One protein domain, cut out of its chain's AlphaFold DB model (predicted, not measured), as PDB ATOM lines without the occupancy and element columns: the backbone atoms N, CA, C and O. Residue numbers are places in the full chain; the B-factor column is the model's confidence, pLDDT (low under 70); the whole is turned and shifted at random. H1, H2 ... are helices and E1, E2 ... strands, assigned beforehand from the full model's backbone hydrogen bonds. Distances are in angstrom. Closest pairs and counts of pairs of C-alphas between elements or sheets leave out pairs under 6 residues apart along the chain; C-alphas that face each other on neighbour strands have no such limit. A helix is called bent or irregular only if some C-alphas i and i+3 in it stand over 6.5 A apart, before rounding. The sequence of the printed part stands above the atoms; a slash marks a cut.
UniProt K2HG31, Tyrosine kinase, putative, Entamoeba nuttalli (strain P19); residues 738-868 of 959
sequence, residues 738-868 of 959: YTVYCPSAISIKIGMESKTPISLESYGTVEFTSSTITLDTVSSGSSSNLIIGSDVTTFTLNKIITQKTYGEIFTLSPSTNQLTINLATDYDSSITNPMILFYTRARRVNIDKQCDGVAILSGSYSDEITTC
ATOM      1  N   TYR A 738     179.556 209.032 108.165       86.94
ATOM      2  CA  TYR A 738     178.400 208.832 109.039       86.94
ATOM      3  C   TYR A 738     177.459 207.774 108.458       86.94
ATOM      4  O   TYR A 738     177.512 207.479 107.262       86.94
ATOM      5  N   THR A 739     176.606 207.197 109.307       90.81
ATOM      6  CA  THR A 739     175.635 206.167 108.915       90.81
ATOM      7  C   THR A 739     174.214 206.703 109.012       90.81
ATOM      8  O   THR A 739     173.852 207.312 110.016       90.81
ATOM      9  N   VAL A 740     173.388 206.458 107.997       91.25
ATOM     10  CA  VAL A 740     171.937 206.692 108.058       91.25
ATOM     11  C   VAL A 740     171.235 205.367 108.320       91.25
ATOM     12  O   VAL A 740     171.470 204.404 107.603       91.25
ATOM     13  N   TYR A 741     170.361 205.319 109.318       92.31
ATOM     14  CA  TYR A 741     169.523 204.174 109.646       92.31
ATOM     15  C   TYR A 741     168.064 204.455 109.278       92.31
ATOM     16  O   TYR A 741     167.460 205.421 109.758       92.31
ATOM     17  N   CYS A 742     167.498 203.582 108.451       89.56
ATOM     18  CA  CYS A 742     166.106 203.602 108.023       89.56
ATOM     19  C   CYS A 742     165.430 202.275 108.424       89.56
ATOM     20  O   CYS A 742     165.761 201.225 107.861       89.56
ATOM     21  N   PRO A 743     164.492 202.274 109.385       86.06
ATOM     22  CA  PRO A 743     163.771 201.076 109.796       86.06
ATOM     23  C   PRO A 743     162.741 200.643 108.735       86.06
ATOM     24  O   PRO A 743     162.452 201.351 107.768       86.06
ATOM     25  N   SER A 744     162.168 199.451 108.910       78.31
ATOM     26  CA  SER A 744     161.199 198.872 107.972       78.31
ATOM     27  C   SER A 744     159.919 199.705 107.831       78.31
ATOM     28  O   SER A 744     159.479 200.327 108.794       78.31
ATOM     29  N   ALA A 745     159.274 199.629 106.659       79.00
ATOM     30  CA  ALA A 745     157.997 200.286 106.328       79.00
ATOM     31  C   ALA A 745     158.025 201.828 106.250       79.00
ATOM     32  O   ALA A 745     156.974 202.471 106.242       79.00
ATOM     33  N   ILE A 746     159.214 202.421 106.139       85.38
ATOM     34  CA  ILE A 746     159.408 203.868 105.999       85.38
ATOM     35  C   ILE A 746     159.985 204.187 104.623       85.38
ATOM     36  O   ILE A 746     160.782 203.411 104.104       85.38
ATOM     37  N   SER A 747     159.583 205.317 104.035       88.31
ATOM     38  CA  SER A 747     160.174 205.844 102.799       88.31
ATOM     39  C   SER A 747     160.880 207.171 103.061       88.31
ATOM     40  O   SER A 747     160.220 208.132 103.456       88.31
ATOM     41  N   ILE A 748     162.193 207.243 102.850       92.06
ATOM     42  CA  ILE A 748     162.995 208.465 103.037       92.06
ATOM     43  C   ILE A 748     163.688 208.889 101.741       92.06
ATOM     44  O   ILE A 748     163.874 208.079 100.832       92.06
ATOM     45  N   LYS A 749     164.115 210.151 101.681       91.94
ATOM     46  CA  LYS A 749     164.905 210.711 100.580       91.94
ATOM     47  C   LYS A 749     166.301 211.103 101.045       91.94
ATOM     48  O   LYS A 749     166.467 211.680 102.118       91.94
ATOM     49  N   ILE A 750     167.309 210.813 100.233       87.94
ATOM     50  CA  ILE A 750     168.692 211.205 100.493       87.94
ATOM     51  C   ILE A 750     169.269 211.866  99.237       87.94
ATOM     52  O   ILE A 750     169.719 211.210  98.298       87.94
ATOM     53  N   GLY A 751     169.276 213.192  99.230       76.50
ATOM     54  CA  GLY A 751     170.192 213.978  98.421       76.50
ATOM     55  C   GLY A 751     171.586 213.911  99.048       76.50
ATOM     56  O   GLY A 751     171.776 214.202 100.227       76.50
ATOM     57  N   MET A 752     172.580 213.469  98.291       68.44
ATOM     58  CA  MET A 752     173.970 213.409  98.720       68.44
ATOM     59  C   MET A 752     174.912 214.133  97.763       68.44
ATOM     60  O   MET A 752     175.781 213.514  97.157       68.44
ATOM     61  N   GLU A 753     174.842 215.456  97.677       66.31
ATOM     62  CA  GLU A 753     175.973 216.220  97.128       66.31
ATOM     63  C   GLU A 753     177.130 216.241  98.144       66.31
ATOM     64  O   GLU A 753     177.408 217.255  98.774       66.31
ATOM     65  N   SER A 754     177.757 215.084  98.374       61.94
ATOM     66  CA  SER A 754     178.838 214.910  99.347       61.94
ATOM     67  C   SER A 754     180.168 214.647  98.650       61.94
ATOM     68  O   SER A 754     180.243 213.859  97.707       61.94
ATOM     69  N   LYS A 755     181.244 215.258  99.160       64.19
ATOM     70  CA  LYS A 755     182.626 214.873  98.815       64.19
ATOM     71  C   LYS A 755     183.063 213.582  99.512       64.19
ATOM     72  O   LYS A 755     184.020 212.950  99.077       64.19
ATOM     73  N   THR A 756     182.383 213.220 100.591       70.94
ATOM     74  CA  THR A 756     182.770 212.144 101.500       70.94
ATOM     75  C   THR A 756     181.721 211.032 101.434       70.94
ATOM     76  O   THR A 756     180.526 211.335 101.515       70.94
ATOM     77  N   PRO A 757     182.115 209.759 101.275       79.75
ATOM     78  CA  PRO A 757     181.169 208.646 101.268       79.75
ATOM     79  C   PRO A 757     180.301 208.595 102.539       79.75
ATOM     80  O   PRO A 757     180.766 208.976 103.615       79.75
ATOM     81  N   ILE A 758     179.063 208.098 102.438       86.69
ATOM     82  CA  ILE A 758     178.209 207.814 103.613       86.69
ATOM     83  C   ILE A 758     177.901 206.326 103.699       86.69
ATOM     84  O   ILE A 758     177.795 205.652 102.675       86.69
ATOM     85  N   SER A 759     177.666 205.834 104.908       90.81
ATOM     86  CA  SER A 759     177.111 204.502 105.122       90.81
ATOM     87  C   SER A 759     175.592 204.555 105.287       90.81
ATOM     88  O   SER A 759     175.023 205.538 105.764       90.81
ATOM     89  N   LEU A 760     174.916 203.484 104.889       91.50
ATOM     90  CA  LEU A 760     173.466 203.348 104.964       91.50
ATOM     91  C   LEU A 760     173.114 201.990 105.560       91.50
ATOM     92  O   LEU A 760     173.610 200.970 105.105       91.50
ATOM     93  N   GLU A 761     172.205 201.963 106.520       93.75
ATOM     94  CA  GLU A 761     171.557 200.764 107.035       93.75
ATOM     95  C   GLU A 761     170.049 200.910 106.816       93.75
ATOM     96  O   GLU A 761     169.396 201.746 107.437       93.75
ATOM     97  N   SER A 762     169.484 200.146 105.885       90.69
ATOM     98  CA  SER A 762     168.094 200.311 105.464       90.69
ATOM     99  C   SER A 762     167.324 198.999 105.461       90.69
ATOM    100  O   SER A 762     167.711 198.020 104.822       90.69
ATOM    101  N   TYR A 763     166.163 199.028 106.108       89.56
ATOM    102  CA  TYR A 763     165.135 197.988 106.084       89.56
ATOM    103  C   TYR A 763     163.851 198.462 105.375       89.56
ATOM    104  O   TYR A 763     162.922 197.671 105.187       89.56
ATOM    105  N   GLY A 764     163.797 199.743 104.992       88.94
ATOM    106  CA  GLY A 764     162.685 200.401 104.307       88.94
ATOM    107  C   GLY A 764     163.019 200.818 102.871       88.94
ATOM    108  O   GLY A 764     163.898 200.247 102.219       88.94
ATOM    109  N   THR A 765     162.305 201.828 102.378       90.69
ATOM    110  CA  THR A 765     162.531 202.448 101.069       90.69
ATOM    111  C   THR A 765     163.413 203.686 101.220       90.69
ATOM    112  O   THR A 765     163.157 204.544 102.063       90.69
ATOM    113  N   VAL A 766     164.454 203.798 100.398       92.56
ATOM    114  CA  VAL A 766     165.369 204.951 100.383       92.56
ATOM    115  C   VAL A 766     165.508 205.426  98.951       92.56
ATOM    116  O   VAL A 766     165.999 204.672  98.123       92.56
ATOM    117  N   GLU A 767     165.094 206.651  98.653       92.94
ATOM    118  CA  GLU A 767     165.276 207.267  97.336       92.94
ATOM    119  C   GLU A 767     166.469 208.228  97.349       92.94
ATOM    120  O   GLU A 767     166.494 209.192  98.112       92.94
ATOM    121  N   PHE A 768     167.450 207.994  96.483       91.38
ATOM    122  CA  PHE A 768     168.592 208.880  96.290       91.38
ATOM    123  C   PHE A 768     168.275 209.942  95.238       91.38
ATOM    124  O   PHE A 768     167.909 209.593  94.116       91.38
ATOM    125  N   THR A 769     168.436 211.224  95.567       89.44
ATOM    126  CA  THR A 769     167.946 212.330  94.719       89.44
ATOM    127  C   THR A 769     169.032 213.263  94.178       89.44
ATOM    128  O   THR A 769     168.748 214.051  93.284       89.44
ATOM    129  N   SER A 770     170.281 213.187  94.652       88.31
ATOM    130  CA  SER A 770     171.354 214.072  94.159       88.31
ATOM    131  C   SER A 770     172.010 213.591  92.873       88.31
ATOM    132  O   SER A 770     172.137 212.397  92.627       88.31
ATOM    133  N   SER A 771     172.521 214.544  92.089       89.00
ATOM    134  CA  SER A 771     173.208 214.294  90.814       89.00
ATOM    135  C   SER A 771     174.384 213.317  90.914       89.00
ATOM    136  O   SER A 771     174.645 212.566  89.974       89.00
ATOM    137  N   THR A 772     175.079 213.309  92.048       87.12
ATOM    138  CA  THR A 772     176.149 212.369  92.385       87.12
ATOM    139  C   THR A 772     175.827 211.742  93.729       87.12
ATOM    140  O   THR A 772     175.399 212.448  94.633       87.12
ATOM    141  N   ILE A 773     176.038 210.436  93.865       87.44
ATOM    142  CA  ILE A 773     175.844 209.675  95.100       87.44
ATOM    143  C   ILE A 773     177.098 208.837  95.338       87.44
ATOM    144  O   ILE A 773     177.548 208.135  94.434       87.44
ATOM    145  N   THR A 774     177.647 208.892  96.551       87.88
ATOM    146  CA  THR A 774     178.815 208.090  96.946       87.88
ATOM    147  C   THR A 774     178.530 207.388  98.268       87.88
ATOM    148  O   THR A 774     178.444 208.036  99.309       87.88
ATOM    149  N   LEU A 775     178.383 206.067  98.226       89.19
ATOM    150  CA  LEU A 775     178.086 205.220  99.376       89.19
ATOM    151  C   LEU A 775     179.316 204.391  99.743       89.19
ATOM    152  O   LEU A 775     179.933 203.762  98.886       89.19
ATOM    153  N   ASP A 776     179.655 204.374 101.026       89.69
ATOM    154  CA  ASP A 776     180.718 203.526 101.550       89.69
ATOM    155  C   ASP A 776     180.195 202.114 101.796       89.69
ATOM    156  O   ASP A 776     180.383 201.230 100.967       89.69
ATOM    157  N   THR A 777     179.461 201.911 102.891       90.31
ATOM    158  CA  THR A 777     178.855 200.621 103.218       90.31
ATOM    159  C   THR A 777     177.337 200.729 103.214       90.31
ATOM    160  O   THR A 777     176.763 201.521 103.958       90.31
ATOM    161  N   VAL A 778     176.668 199.891 102.422       90.94
ATOM    162  CA  VAL A 778     175.206 199.741 102.448       90.94
ATOM    163  C   VAL A 778     174.831 198.408 103.081       90.94
ATOM    164  O   VAL A 778     175.141 197.356 102.540       90.94
ATOM    165  N   SER A 779     174.127 198.441 104.206       91.62
ATOM    166  CA  SER A 779     173.488 197.284 104.830       91.62
ATOM    167  C   SER A 779     171.998 197.293 104.500       91.62
ATOM    168  O   SER A 779     171.282 198.231 104.840       91.62
ATOM    169  N   SER A 780     171.527 196.272 103.794       89.00
ATOM    170  CA  SER A 780     170.187 196.209 103.207       89.00
ATOM    171  C   SER A 780     169.425 194.994 103.742       89.00
ATOM    172  O   SER A 780     169.855 193.849 103.583       89.00
ATOM    173  N   GLY A 781     168.282 195.240 104.386       87.31
ATOM    174  CA  GLY A 781     167.366 194.196 104.851       87.31
ATOM    175  C   GLY A 781     166.621 193.508 103.702       87.31
ATOM    176  O   GLY A 781     166.521 194.048 102.600       87.31
ATOM    177  N   SER A 782     166.036 192.338 103.967       83.62
ATOM    178  CA  SER A 782     165.337 191.517 102.958       83.62
ATOM    179  C   SER A 782     164.190 192.237 102.231       83.62
ATOM    180  O   SER A 782     163.959 191.984 101.050       83.62
ATOM    181  N   SER A 783     163.499 193.158 102.911       81.00
ATOM    182  CA  SER A 783     162.388 193.959 102.376       81.00
ATOM    183  C   SER A 783     162.781 195.367 101.917       81.00
ATOM    184  O   SER A 783     161.906 196.156 101.566       81.00
ATOM    185  N   SER A 784     164.066 195.722 101.966       87.56
ATOM    186  CA  SER A 784     164.505 197.074 101.615       87.56
ATOM    187  C   SER A 784     164.396 197.350 100.110       87.56
ATOM    188  O   SER A 784     164.588 196.461  99.267       87.56
ATOM    189  N   ASN A 785     164.084 198.603  99.772       88.81
ATOM    190  CA  ASN A 785     164.019 199.090  98.396       88.81
ATOM    191  C   ASN A 785     164.858 200.362  98.243       88.81
ATOM    192  O   ASN A 785     164.468 201.441  98.688       88.81
ATOM    193  N   LEU A 786     166.026 200.233  97.626       92.06
ATOM    194  CA  LEU A 786     166.953 201.340  97.427       92.06
ATOM    195  C   LEU A 786     166.738 201.912  96.027       92.06
ATOM    196  O   LEU A 786     167.043 201.255  95.046       92.06
ATOM    197  N   ILE A 787     166.189 203.109  95.898       91.75
ATOM    198  CA  ILE A 787     165.820 203.708  94.616       91.75
ATOM    199  C   ILE A 787     166.868 204.746  94.221       91.75
ATOM    200  O   ILE A 787     167.087 205.711  94.941       91.75
ATOM    201  N   ILE A 788     167.497 204.593  93.061       91.38
ATOM    202  CA  ILE A 788     168.358 205.616  92.459       91.38
ATOM    203  C   ILE A 788     167.465 206.530  91.611       91.38
ATOM    204  O   ILE A 788     166.986 206.129  90.547       91.38
ATOM    205  N   GLY A 789     167.234 207.755  92.086       89.62
ATOM    206  CA  GLY A 789     166.328 208.733  91.482       89.62
ATOM    207  C   GLY A 789     166.737 209.193  90.079       89.62
ATOM    208  O   GLY A 789     167.877 209.009  89.636       89.62
ATOM    209  N   SER A 790     165.798 209.818  89.364       88.06
ATOM    210  CA  SER A 790     165.951 210.223  87.954       88.06
ATOM    211  C   SER A 790     167.064 211.247  87.716       88.06
ATOM    212  O   SER A 790     167.595 211.334  86.606       88.06
ATOM    213  N   ASP A 791     167.447 211.980  88.760       88.19
ATOM    214  CA  ASP A 791     168.421 213.070  88.688       88.19
ATOM    215  C   ASP A 791     169.867 212.585  88.912       88.19
ATOM    216  O   ASP A 791     170.816 213.290  88.580       88.19
ATOM    217  N   VAL A 792     170.062 211.348  89.394       89.38
ATOM    218  CA  VAL A 792     171.381 210.784  89.754       89.38
ATOM    219  C   VAL A 792     172.234 210.413  88.530       89.38
ATOM    220  O   VAL A 792     172.105 209.337  87.966       89.38
ATOM    221  N   THR A 793     173.160 211.255  88.100       89.88
ATOM    222  CA  THR A 793     174.057 210.963  86.961       89.88
ATOM    223  C   THR A 793     175.281 210.114  87.311       89.88
ATOM    224  O   THR A 793     175.863 209.486  86.428       89.88
ATOM    225  N   THR A 794     175.685 210.063  88.582       89.50
ATOM    226  CA  THR A 794     176.848 209.285  89.040       89.50
ATOM    227  C   THR A 794     176.530 208.570  90.349       89.50
ATOM    228  O   THR A 794     176.069 209.197  91.299       89.50
ATOM    229  N   PHE A 795     176.806 207.268  90.417       89.38
ATOM    230  CA  PHE A 795     176.629 206.431  91.600       89.38
ATOM    231  C   PHE A 795     177.920 205.664  91.898       89.38
ATOM    232  O   PHE A 795     178.407 204.900  91.070       89.38
ATOM    233  N   THR A 796     178.480 205.866  93.083       88.88
ATOM    234  CA  THR A 796     179.686 205.178  93.556       88.88
ATOM    235  C   THR A 796     179.345 204.361  94.794       88.88
ATOM    236  O   THR A 796     178.680 204.875  95.694       88.88
ATOM    237  N   LEU A 797     179.785 203.105  94.848       88.88
ATOM    238  CA  LEU A 797     179.501 202.180  95.944       88.88
ATOM    239  C   LEU A 797     180.738 201.344  96.287       88.88
ATOM    240  O   LEU A 797     181.242 200.607  95.438       88.88
ATOM    241  N   ASN A 798     181.201 201.428  97.536       88.56
ATOM    242  CA  ASN A 798     182.375 200.668  97.971       88.56
ATOM    243  C   ASN A 798     182.012 199.251  98.421       88.56
ATOM    244  O   ASN A 798     182.660 198.294  98.014       88.56
ATOM    245  N   LYS A 799     180.970 199.094  99.240       89.31
ATOM    246  CA  LYS A 799     180.604 197.809  99.846       89.31
ATOM    247  C   LYS A 799     179.102 197.682 100.056       89.31
ATOM    248  O   LYS A 799     178.434 198.630 100.468       89.31
ATOM    249  N   ILE A 800     178.573 196.474  99.866       88.38
ATOM    250  CA  ILE A 800     177.191 196.150 100.232       88.38
ATOM    251  C   ILE A 800     177.081 194.851 101.028       88.38
ATOM    252  O   ILE A 800     177.694 193.840 100.704       88.38
ATOM    253  N   ILE A 801     176.251 194.869 102.060       89.44
ATOM    254  CA  ILE A 801     175.866 193.720 102.869       89.44
ATOM    255  C   ILE A 801     174.349 193.604 102.740       89.44
ATOM    256  O   ILE A 801     173.612 194.402 103.310       89.44
ATOM    257  N   THR A 802     173.858 192.646 101.959       85.94
ATOM    258  CA  THR A 802     172.415 192.491 101.733       85.94
ATOM    259  C   THR A 802     171.905 191.153 102.252       85.94
ATOM    260  O   THR A 802     172.545 190.118 102.090       85.94
ATOM    261  N   GLN A 803     170.738 191.185 102.892       86.12
ATOM    262  CA  GLN A 803     169.956 190.000 103.264       86.12
ATOM    263  C   GLN A 803     168.911 189.646 102.200       86.12
ATOM    264  O   GLN A 803     168.105 188.731 102.387       86.12
ATOM    265  N   LYS A 804     168.869 190.400 101.101       81.88
ATOM    266  CA  LYS A 804     167.972 190.140  99.986       81.88
ATOM    267  C   LYS A 804     168.426 188.855  99.295       81.88
ATOM    268  O   LYS A 804     169.605 188.670  99.038       81.88
ATOM    269  N   THR A 805     167.495 187.945  99.029       76.31
ATOM    270  CA  THR A 805     167.789 186.651  98.384       76.31
ATOM    271  C   THR A 805     167.250 186.566  96.957       76.31
ATOM    272  O   THR A 805     167.555 185.611  96.249       76.31
ATOM    273  N   TYR A 806     166.460 187.555  96.517       73.50
ATOM    274  CA  TYR A 806     165.872 187.640  95.177       73.50
ATOM    275  C   TYR A 806     165.536 189.095  94.788       73.50
ATOM    276  O   TYR A 806     165.305 189.945  95.648       73.50
ATOM    277  N   GLY A 807     165.452 189.375  93.481       74.50
ATOM    278  CA  GLY A 807     165.127 190.702  92.936       74.50
ATOM    279  C   GLY A 807     166.325 191.653  92.822       74.50
ATOM    280  O   GLY A 807     167.458 191.269  93.108       74.50
ATOM    281  N   GLU A 808     166.070 192.888  92.375       82.62
ATOM    282  CA  GLU A 808     167.106 193.920  92.244       82.62
ATOM    283  C   GLU A 808     167.457 194.570  93.590       82.62
ATOM    284  O   GLU A 808     166.565 194.854  94.390       82.62
ATOM    285  N   ILE A 809     168.742 194.796  93.863       86.19
ATOM    286  CA  ILE A 809     169.214 195.454  95.092       86.19
ATOM    287  C   ILE A 809     168.810 196.934  95.091       86.19
ATOM    288  O   ILE A 809     168.216 197.417  96.058       86.19
ATOM    289  N   PHE A 810     169.102 197.627  93.994       89.19
ATOM    290  CA  PHE A 810     168.687 198.991  93.720       89.19
ATOM    291  C   PHE A 810     167.625 199.002  92.614       89.19
ATOM    292  O   PHE A 810     167.685 198.220  91.674       89.19
ATOM    293  N   THR A 811     166.667 199.913  92.698       89.50
ATOM    294  CA  THR A 811     165.694 200.210  91.644       89.50
ATOM    295  C   THR A 811     166.124 201.496  90.947       89.50
ATOM    296  O   THR A 811     166.354 202.501  91.614       89.50
ATOM    297  N   LEU A 812     166.203 201.521  89.616       85.88
ATOM    298  CA  LEU A 812     166.445 202.770  88.884       85.88
ATOM    299  C   LEU A 812     165.130 203.476  88.540       85.88
ATOM    300  O   LEU A 812     164.272 202.913  87.854       85.88
ATOM    301  N   SER A 813     165.001 204.738  88.948       85.50
ATOM    302  CA  SER A 813     163.950 205.616  88.433       85.50
ATOM    303  C   SER A 813     164.209 205.944  86.950       85.50
ATOM    304  O   SER A 813     165.363 206.198  86.577       85.50
ATOM    305  N   PRO A 814     163.174 205.963  86.083       78.06
ATOM    306  CA  PRO A 814     163.329 206.283  84.661       78.06
ATOM    307  C   PRO A 814     163.962 207.664  84.435       78.06
ATOM    308  O   PRO A 814     163.565 208.639  85.070       78.06
ATOM    309  N   SER A 815     164.938 207.761  83.526       77.94
ATOM    310  CA  SER A 815     165.621 209.016  83.182       77.94
ATOM    311  C   SER A 815     166.314 208.914  81.824       77.94
ATOM    312  O   SER A 815     166.814 207.847  81.471       77.94
ATOM    313  N   THR A 816     166.385 210.019  81.078       76.69
ATOM    314  CA  THR A 816     167.162 210.114  79.826       76.69
ATOM    315  C   THR A 816     168.654 210.363  80.069       76.69
ATOM    316  O   THR A 816     169.459 210.196  79.151       76.69
ATOM    317  N   ASN A 817     169.040 210.734  81.293       79.44
ATOM    318  CA  ASN A 817     170.427 210.999  81.658       79.44
ATOM    319  C   ASN A 817     171.218 209.695  81.828       79.44
ATOM    320  O   ASN A 817     170.728 208.730  82.421       79.44
ATOM    321  N   GLN A 818     172.469 209.687  81.364       84.69
ATOM    322  CA  GLN A 818     173.390 208.580  81.611       84.69
ATOM    323  C   GLN A 818     173.759 208.503  83.102       84.69
ATOM    324  O   GLN A 818     174.033 209.524  83.729       84.69
ATOM    325  N   LEU A 819     173.767 207.288  83.647       87.19
ATOM    326  CA  LEU A 819     174.227 206.941  84.987       87.19
ATOM    327  C   LEU A 819     175.614 206.288  84.897       87.19
ATOM    328  O   LEU A 819     175.780 205.214  84.318       87.19
ATOM    329  N   THR A 820     176.621 206.931  85.475       88.56
ATOM    330  CA  THR A 820     177.961 206.351  85.648       88.56
ATOM    331  C   THR A 820     178.005 205.577  86.954       88.56
ATOM    332  O   THR A 820     177.560 206.102  87.974       88.56
ATOM    333  N   ILE A 821     178.529 204.350  86.936       87.12
ATOM    334  CA  ILE A 821     178.562 203.486  88.117       87.12
ATOM    335  C   ILE A 821     179.987 203.071  88.423       87.12
ATOM    336  O   ILE A 821     180.640 202.436  87.602       87.12
ATOM    337  N   ASN A 822     180.437 203.404  89.628       88.19
ATOM    338  CA  ASN A 822     181.774 203.097  90.111       88.19
ATOM    339  C   ASN A 822     181.665 202.132  91.298       88.19
ATOM    340  O   ASN A 822     181.178 202.511  92.363       88.19
ATOM    341  N   LEU A 823     182.108 200.888  91.117       85.88
ATOM    342  CA  LEU A 823     182.153 199.875  92.176       85.88
ATOM    343  C   LEU A 823     183.606 199.692  92.636       85.88
ATOM    344  O   LEU A 823     184.508 199.644  91.796       85.88
ATOM    345  N   ALA A 824     183.848 199.598  93.946       85.19
ATOM    346  CA  ALA A 824     185.191 199.312  94.463       85.19
ATOM    347  C   ALA A 824     185.663 197.895  94.086       85.19
ATOM    348  O   ALA A 824     184.867 197.003  93.794       85.19
ATOM    349  N   THR A 825     186.980 197.673  94.095       79.94
ATOM    350  CA  THR A 825     187.602 196.420  93.627       79.94
ATOM    351  C   THR A 825     187.162 195.184  94.425       79.94
ATOM    352  O   THR A 825     187.132 194.083  93.885       79.94
ATOM    353  N   ASP A 826     186.800 195.360  95.692       73.44
ATOM    354  CA  ASP A 826     186.351 194.336  96.639       73.44
ATOM    355  C   ASP A 826     184.847 194.416  96.960       73.44
ATOM    356  O   ASP A 826     184.378 193.756  97.892       73.44
ATOM    357  N   TYR A 827     184.083 195.173  96.166       80.88
ATOM    358  CA  TYR A 827     182.650 195.413  96.350       80.88
ATOM    359  C   TYR A 827     181.826 194.137  96.591       80.88
ATOM    360  O   TYR A 827     181.004 194.075  97.508       80.88
ATOM    361  N   ASP A 828     182.093 193.094  95.805       73.00
ATOM    362  CA  ASP A 828     181.338 191.837  95.811       73.00
ATOM    363  C   ASP A 828     181.683 190.903  96.985       73.00
ATOM    364  O   ASP A 828     181.024 189.880  97.174       73.00
ATOM    365  N   SER A 829     182.710 191.224  97.783       73.56
ATOM    366  CA  SER A 829     183.264 190.327  98.812       73.56
ATOM    367  C   SER A 829     182.271 189.921  99.908       73.56
ATOM    368  O   SER A 829     182.434 188.871 100.529       73.56
ATOM    369  N   SER A 830     181.229 190.722 100.141       72.75
ATOM    370  CA  SER A 830     180.179 190.471 101.137       72.75
ATOM    371  C   SER A 830     178.869 189.922 100.562       72.75
ATOM    372  O   SER A 830     177.923 189.701 101.319       72.75
ATOM    373  N   ILE A 831     178.801 189.667  99.254       78.25
ATOM    374  CA  ILE A 831     177.629 189.099  98.582       78.25
ATOM    375  C   ILE A 831     177.898 187.613  98.315       78.25
ATOM    376  O   ILE A 831     178.675 187.245  97.435       78.25
ATOM    377  N   THR A 832     177.249 186.738  99.085       72.56
ATOM    378  CA  THR A 832     177.532 185.292  99.062       72.56
ATOM    379  C   THR A 832     176.933 184.552  97.867       72.56
ATOM    380  O   THR A 832     177.402 183.466  97.545       72.56
ATOM    381  N   ASN A 833     175.904 185.108  97.220       78.00
ATOM    382  CA  ASN A 833     175.272 184.547  96.024       78.00
ATOM    383  C   ASN A 833     175.136 185.641  94.961       78.00
ATOM    384  O   ASN A 833     174.803 186.762  95.334       78.00
ATOM    385  N   PRO A 834     175.315 185.347  93.664       79.00
ATOM    386  CA  PRO A 834     175.135 186.350  92.624       79.00
ATOM    387  C   PRO A 834     173.727 186.954  92.661       79.00
ATOM    388  O   PRO A 834     172.748 186.229  92.838       79.00
ATOM    389  N   MET A 835     173.616 188.269  92.486       81.75
ATOM    390  CA  MET A 835     172.352 189.009  92.539       81.75
ATOM    391  C   MET A 835     172.277 190.092  91.468       81.75
ATOM    392  O   MET A 835     173.297 190.576  90.979       81.75
ATOM    393  N   ILE A 836     171.057 190.521  91.143       82.38
ATOM    394  CA  ILE A 836     170.828 191.671  90.266       82.38
ATOM    395  C   ILE A 836     171.051 192.945  91.082       82.38
ATOM    396  O   ILE A 836     170.323 193.214  92.035       82.38
ATOM    397  N   LEU A 837     172.046 193.740  90.707       83.38
ATOM    398  CA  LEU A 837     172.318 195.026  91.331       83.38
ATOM    399  C   LEU A 837     171.198 196.023  91.028       83.38
ATOM    400  O   LEU A 837     170.674 196.633  91.948       83.38
ATOM    401  N   PHE A 838     170.812 196.152  89.759       85.06
ATOM    402  CA  PHE A 838     169.626 196.874  89.283       85.06
ATOM    403  C   PHE A 838     169.368 196.537  87.811       85.06
ATOM    404  O   PHE A 838     170.262 196.058  87.101       85.06
ATOM    405  N   TYR A 839     168.158 196.833  87.337       77.81
ATOM    406  CA  TYR A 839     167.851 196.873  85.909       77.81
ATOM    407  C   TYR A 839     168.062 198.279  85.334       77.81
ATOM    408  O   TYR A 839     167.565 199.262  85.883       77.81
ATOM    409  N   THR A 840     168.762 198.390  84.201       70.44
ATOM    410  CA  THR A 840     169.056 199.670  83.527       70.44
ATOM    411  C   THR A 840     167.784 200.364  83.018       70.44
ATOM    412  O   THR A 840     167.683 201.592  83.055       70.44
ATOM    413  N   ARG A 841     166.768 199.581  82.618       68.44
ATOM    414  CA  ARG A 841     165.464 200.047  82.103       68.44
ATOM    415  C   ARG A 841     165.646 201.161  81.048       68.44
ATOM    416  O   ARG A 841     166.359 200.967  80.073       68.44
ATOM    417  N   ALA A 842     165.013 202.326  81.230       64.81
ATOM    418  CA  ALA A 842     165.085 203.472  80.312       64.81
ATOM    419  C   ALA A 842     166.382 204.303  80.427       64.81
ATOM    420  O   ALA A 842     166.566 205.257  79.669       64.81
ATOM    421  N   ARG A 843     167.269 203.980  81.377       74.81
ATOM    422  CA  ARG A 843     168.435 204.793  81.729       74.81
ATOM    423  C   ARG A 843     169.721 204.182  81.171       74.81
ATOM    424  O   ARG A 843     169.994 203.004  81.377       74.81
ATOM    425  N   ARG A 844     170.552 204.983  80.493       76.50
ATOM    426  CA  ARG A 844     171.867 204.525  79.993       76.50
ATOM    427  C   ARG A 844     172.837 204.334  81.158       76.50
ATOM    428  O   ARG A 844     172.942 205.241  81.976       76.50
ATOM    429  N   VAL A 845     173.575 203.222  81.206       76.75
ATOM    430  CA  VAL A 845     174.528 202.918  82.292       76.75
ATOM    431  C   VAL A 845     175.915 202.562  81.745       76.75
ATOM    432  O   VAL A 845     176.010 201.836  80.761       76.75
ATOM    433  N   ASN A 846     176.986 203.078  82.361       74.31
ATOM    434  CA  ASN A 846     178.382 202.832  81.959       74.31
ATOM    435  C   ASN A 846     179.053 201.752  82.837       74.31
ATOM    436  O   ASN A 846     179.731 202.099  83.800       74.31
ATOM    437  N   ILE A 847     178.831 200.462  82.554       70.38
ATOM    438  CA  ILE A 847     179.500 199.344  83.254       70.38
ATOM    439  C   ILE A 847     179.777 198.178  82.294       70.38
ATOM    440  O   ILE A 847     178.934 197.883  81.446       70.38
ATOM    441  N   ASP A 848     180.910 197.490  82.484       56.56
ATOM    442  CA  ASP A 848     181.409 196.424  81.593       56.56
ATOM    443  C   ASP A 848     180.766 195.034  81.808       56.56
ATOM    444  O   ASP A 848     180.855 194.183  80.927       56.56
ATOM    445  N   LYS A 849     180.117 194.778  82.955       62.75
ATOM    446  CA  LYS A 849     179.504 193.478  83.311       62.75
ATOM    447  C   LYS A 849     177.974 193.570  83.322       62.75
ATOM    448  O   LYS A 849     177.408 194.167  84.241       62.75
ATOM    449  N   GLN A 850     177.300 193.006  82.318       66.44
ATOM    450  CA  GLN A 850     175.842 193.100  82.146       66.44
ATOM    451  C   GLN A 850     175.254 191.804  81.563       66.44
ATOM    452  O   GLN A 850     175.621 191.399  80.463       66.44
ATOM    453  N   CYS A 851     174.228 191.239  82.209       63.44
ATOM    454  CA  CYS A 851     173.384 190.215  81.584       63.44
ATOM    455  C   CYS A 851     172.439 190.873  80.569       63.44
ATOM    456  O   CYS A 851     171.628 191.734  80.930       63.44
ATOM    457  N   ASP A 852     172.525 190.439  79.310       57.91
ATOM    458  CA  ASP A 852     171.663 190.852  78.193       57.91
ATOM    459  C   ASP A 852     171.521 192.381  78.002       57.91
ATOM    460  O   ASP A 852     170.517 192.854  77.467       57.91
ATOM    461  N   GLY A 853     172.508 193.168  78.450       57.94
ATOM    462  CA  GLY A 853     172.523 194.632  78.313       57.94
ATOM    463  C   GLY A 853     171.530 195.389  79.206       57.94
ATOM    464  O   GLY A 853     171.324 196.589  79.011       57.94
ATOM    465  N   VAL A 854     170.891 194.712  80.167       63.50
ATOM    466  CA  VAL A 854     169.874 195.344  81.024       63.50
ATOM    467  C   VAL A 854     169.924 195.030  82.497       63.50
ATOM    468  O   VAL A 854     169.411 195.832  83.273       63.50
ATOM    469  N   ALA A 855     170.513 193.916  82.911       70.38
ATOM    470  CA  ALA A 855     170.697 193.628  84.326       70.38
ATOM    471  C   ALA A 855     172.183 193.714  84.656       70.38
ATOM    472  O   ALA A 855     172.994 192.997  84.070       70.38
ATOM    473  N   ILE A 856     172.538 194.583  85.598       78.62
ATOM    474  CA  ILE A 856     173.896 194.627  86.139       78.62
ATOM    475  C   ILE A 856     173.961 193.651  87.302       78.62
ATOM    476  O   ILE A 856     173.098 193.672  88.178       78.62
ATOM    477  N   LEU A 857     174.948 192.760  87.276       78.62
ATOM    478  CA  LEU A 857     175.135 191.751  88.309       78.62
ATOM    479  C   LEU A 857     176.042 192.255  89.431       78.62
ATOM    480  O   LEU A 857     176.876 193.137  89.239       78.62
ATOM    481  N   SER A 858     175.880 191.642  90.595       80.19
ATOM    482  CA  SER A 858     176.727 191.791  91.777       80.19
ATOM    483  C   SER A 858     176.989 190.419  92.405       80.19
ATOM    484  O   SER A 858     176.222 189.475  92.191       80.19
ATOM    485  N   GLY A 859     178.058 190.312  93.184       74.81
ATOM    486  CA  GLY A 859     178.526 189.102  93.857       74.81
ATOM    487  C   GLY A 859     179.649 188.370  93.129       74.81
ATOM    488  O   GLY A 859     179.936 188.612  91.960       74.81
ATOM    489  N   SER A 860     180.314 187.457  93.840       72.81
ATOM    490  CA  SER A 860     181.355 186.619  93.242       72.81
ATOM    491  C   SER A 860     180.719 185.503  92.409       72.81
ATOM    492  O   SER A 860     179.976 184.671  92.927       72.81
ATOM    493  N   TYR A 861     181.021 185.474  91.112       75.50
ATOM    494  CA  TYR A 861     180.644 184.390  90.208       75.50
ATOM    495  C   TYR A 861     181.798 184.046  89.268       75.50
ATOM    496  O   TYR A 861     182.539 184.915  88.815       75.50
ATOM    497  N   SER A 862     181.950 182.756  88.972       68.50
ATOM    498  CA  SER A 862     183.011 182.245  88.099       68.50
ATOM    499  C   SER A 862     182.662 182.305  86.609       68.50
ATOM    500  O   SER A 862     183.561 182.269  85.777       68.50
ATOM    501  N   ASP A 863     181.371 182.352  86.269       76.56
ATOM    502  CA  ASP A 863     180.871 182.377  84.891       76.56
ATOM    503  C   ASP A 863     179.592 183.218  84.794       76.56
ATOM    504  O   ASP A 863     178.569 182.884  85.397       76.56
ATOM    505  N   GLU A 864     179.644 184.307  84.029       69.69
ATOM    506  CA  GLU A 864     178.531 185.240  83.833       69.69
ATOM    507  C   GLU A 864     177.327 184.556  83.179       69.69
ATOM    508  O   GLU A 864     176.203 184.706  83.647       69.69
ATOM    509  N   ILE A 865     177.547 183.719  82.161       70.31
ATOM    510  CA  ILE A 865     176.469 183.102  81.372       70.31
ATOM    511  C   ILE A 865     175.660 182.117  82.216       70.31
ATOM    512  O   ILE A 865     174.425 182.144  82.200       70.31
ATOM    513  N   THR A 866     176.332 181.223  82.946       71.94
ATOM    514  CA  THR A 866     175.650 180.296  83.860       71.94
ATOM    515  C   THR A 866     174.942 181.061  84.970       71.94
ATOM    516  O   THR A 866     173.811 180.727  85.307       71.94
ATOM    517  N   THR A 867     175.535 182.145  85.462       74.94
ATOM    518  CA  THR A 867     174.923 182.992  86.492       74.94
ATOM    519  C   THR A 867     173.654 183.689  85.990       74.94
ATOM    520  O   THR A 867     172.614 183.591  86.642       74.94
ATOM    521  N   CYS A 868     173.675 184.298  84.799       71.56
ATOM    522  CA  CYS A 868     172.489 184.894  84.172       71.56
ATOM    523  C   CYS A 868     171.371 183.848  83.963       71.56
ATOM    524  O   CYS A 868     170.191 184.155  84.140       71.56
TER     525      CYS A 868
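What this domain is: This is residues 738 to 868 of the 959 residues of the protein "Tyrosine kinase, putative" of Entamoeba nuttalli (strain P19) (UniProt K2HG31). The chain is wound in stacked turns, a solenoid in which strands of two parallel sheets alternate along the chain, E1, E3, E5, E7 and E9 making one wall and E2, E4, E6 and E8 another. E1 and E2 lie at one end of the stack; at the other end are the hairpin E10 and E11 and, beyond it, the small helix H2. The printed part has 131 residues, with two named helices and eleven named strands in the order E1 to E9, H1, E10, E11, H2, and its class is mostly strand. The sheets run E1 E3 E5 E7 E9 and E2 E4 E6 E8, both parallel, while E10 and E11 are antiparallel. The whole is compact, with a radius of gyration of the C-alphas of 13.7 A and spans of 36 by 31 by 26 A.

Where its parts are: E1 is residues 738 to 742, from C-alpha 738 at (178.400, 208.832, 109.039), and E2 is residues 747 to 750. E3 is residues 758 to 762 and E4 residues 765 to 768. E5, residues 772 to 780, is 20.3 A long and bends by 80 degrees at residue 777, where the C-alpha is at (178.855, 200.621, 103.218). E6 is residues 785 to 788. E7, residues 794 to 802, is 21.5 A long and bends by 73 degrees at residue 798. E8 is residues 810 to 812, E9 residues 819 to 823, H1 residues 827 to 830, E10 residues 835 to 839 and E11 residues 855 to 858. H2, residues 864 to 868, ends with C-alpha 868 at (172.489, 184.894, 84.172).

How they stand to each other: The five-stranded sheet is twisted, with edge strands E1 and E9. N 740 of E1 and O 759 of E3 are 2.9 A apart, N 760 of E3 and O 777 of E5 2.9 A, N 773 of E5 and O 794 of E7 2.8 A, and N 795 of E7 and O 820 of E9 2.8 A, each within hydrogen-bond range. In the other sheet, N 750 of E2 and O 767 of E4 are 2.8 A apart, N 766 of E4 and O 785 of E6 2.9 A, and N 788 of E6 and O 811 of E8 2.8 A. H1 is on the five-stranded sheet at a height of 6.0 A, over none of its strands, but only just: 2 of its 4 C-alphas fall on E7. H1 is irregular, C-alphas 827 and 830 being 7.3 A apart. The closest C-alphas of E8 and E10, Phe 810 and Phe 838, are 5.0 A apart. E10 and E11 form a hairpin, with N 837 and O 856 2.7 A apart. Residues 819 to 820 of E9 also pair, parallel, with residues 845 to 846. In H2 the O i to N i+4 pair is within hydrogen-bond range; H1 is too short for one, and its O i to N i+3 pair is not within range.

The domain as a whole: The two C-alphas farthest apart, Lys 755 and Thr 866, are 38.3 A apart. The printed part has no cut. The link from E10 to E11 is long, 15 residues. The mean pLDDT of the printed part is 81.6; 15 residues are under 70, among them 752 to 755 and 848 to 854.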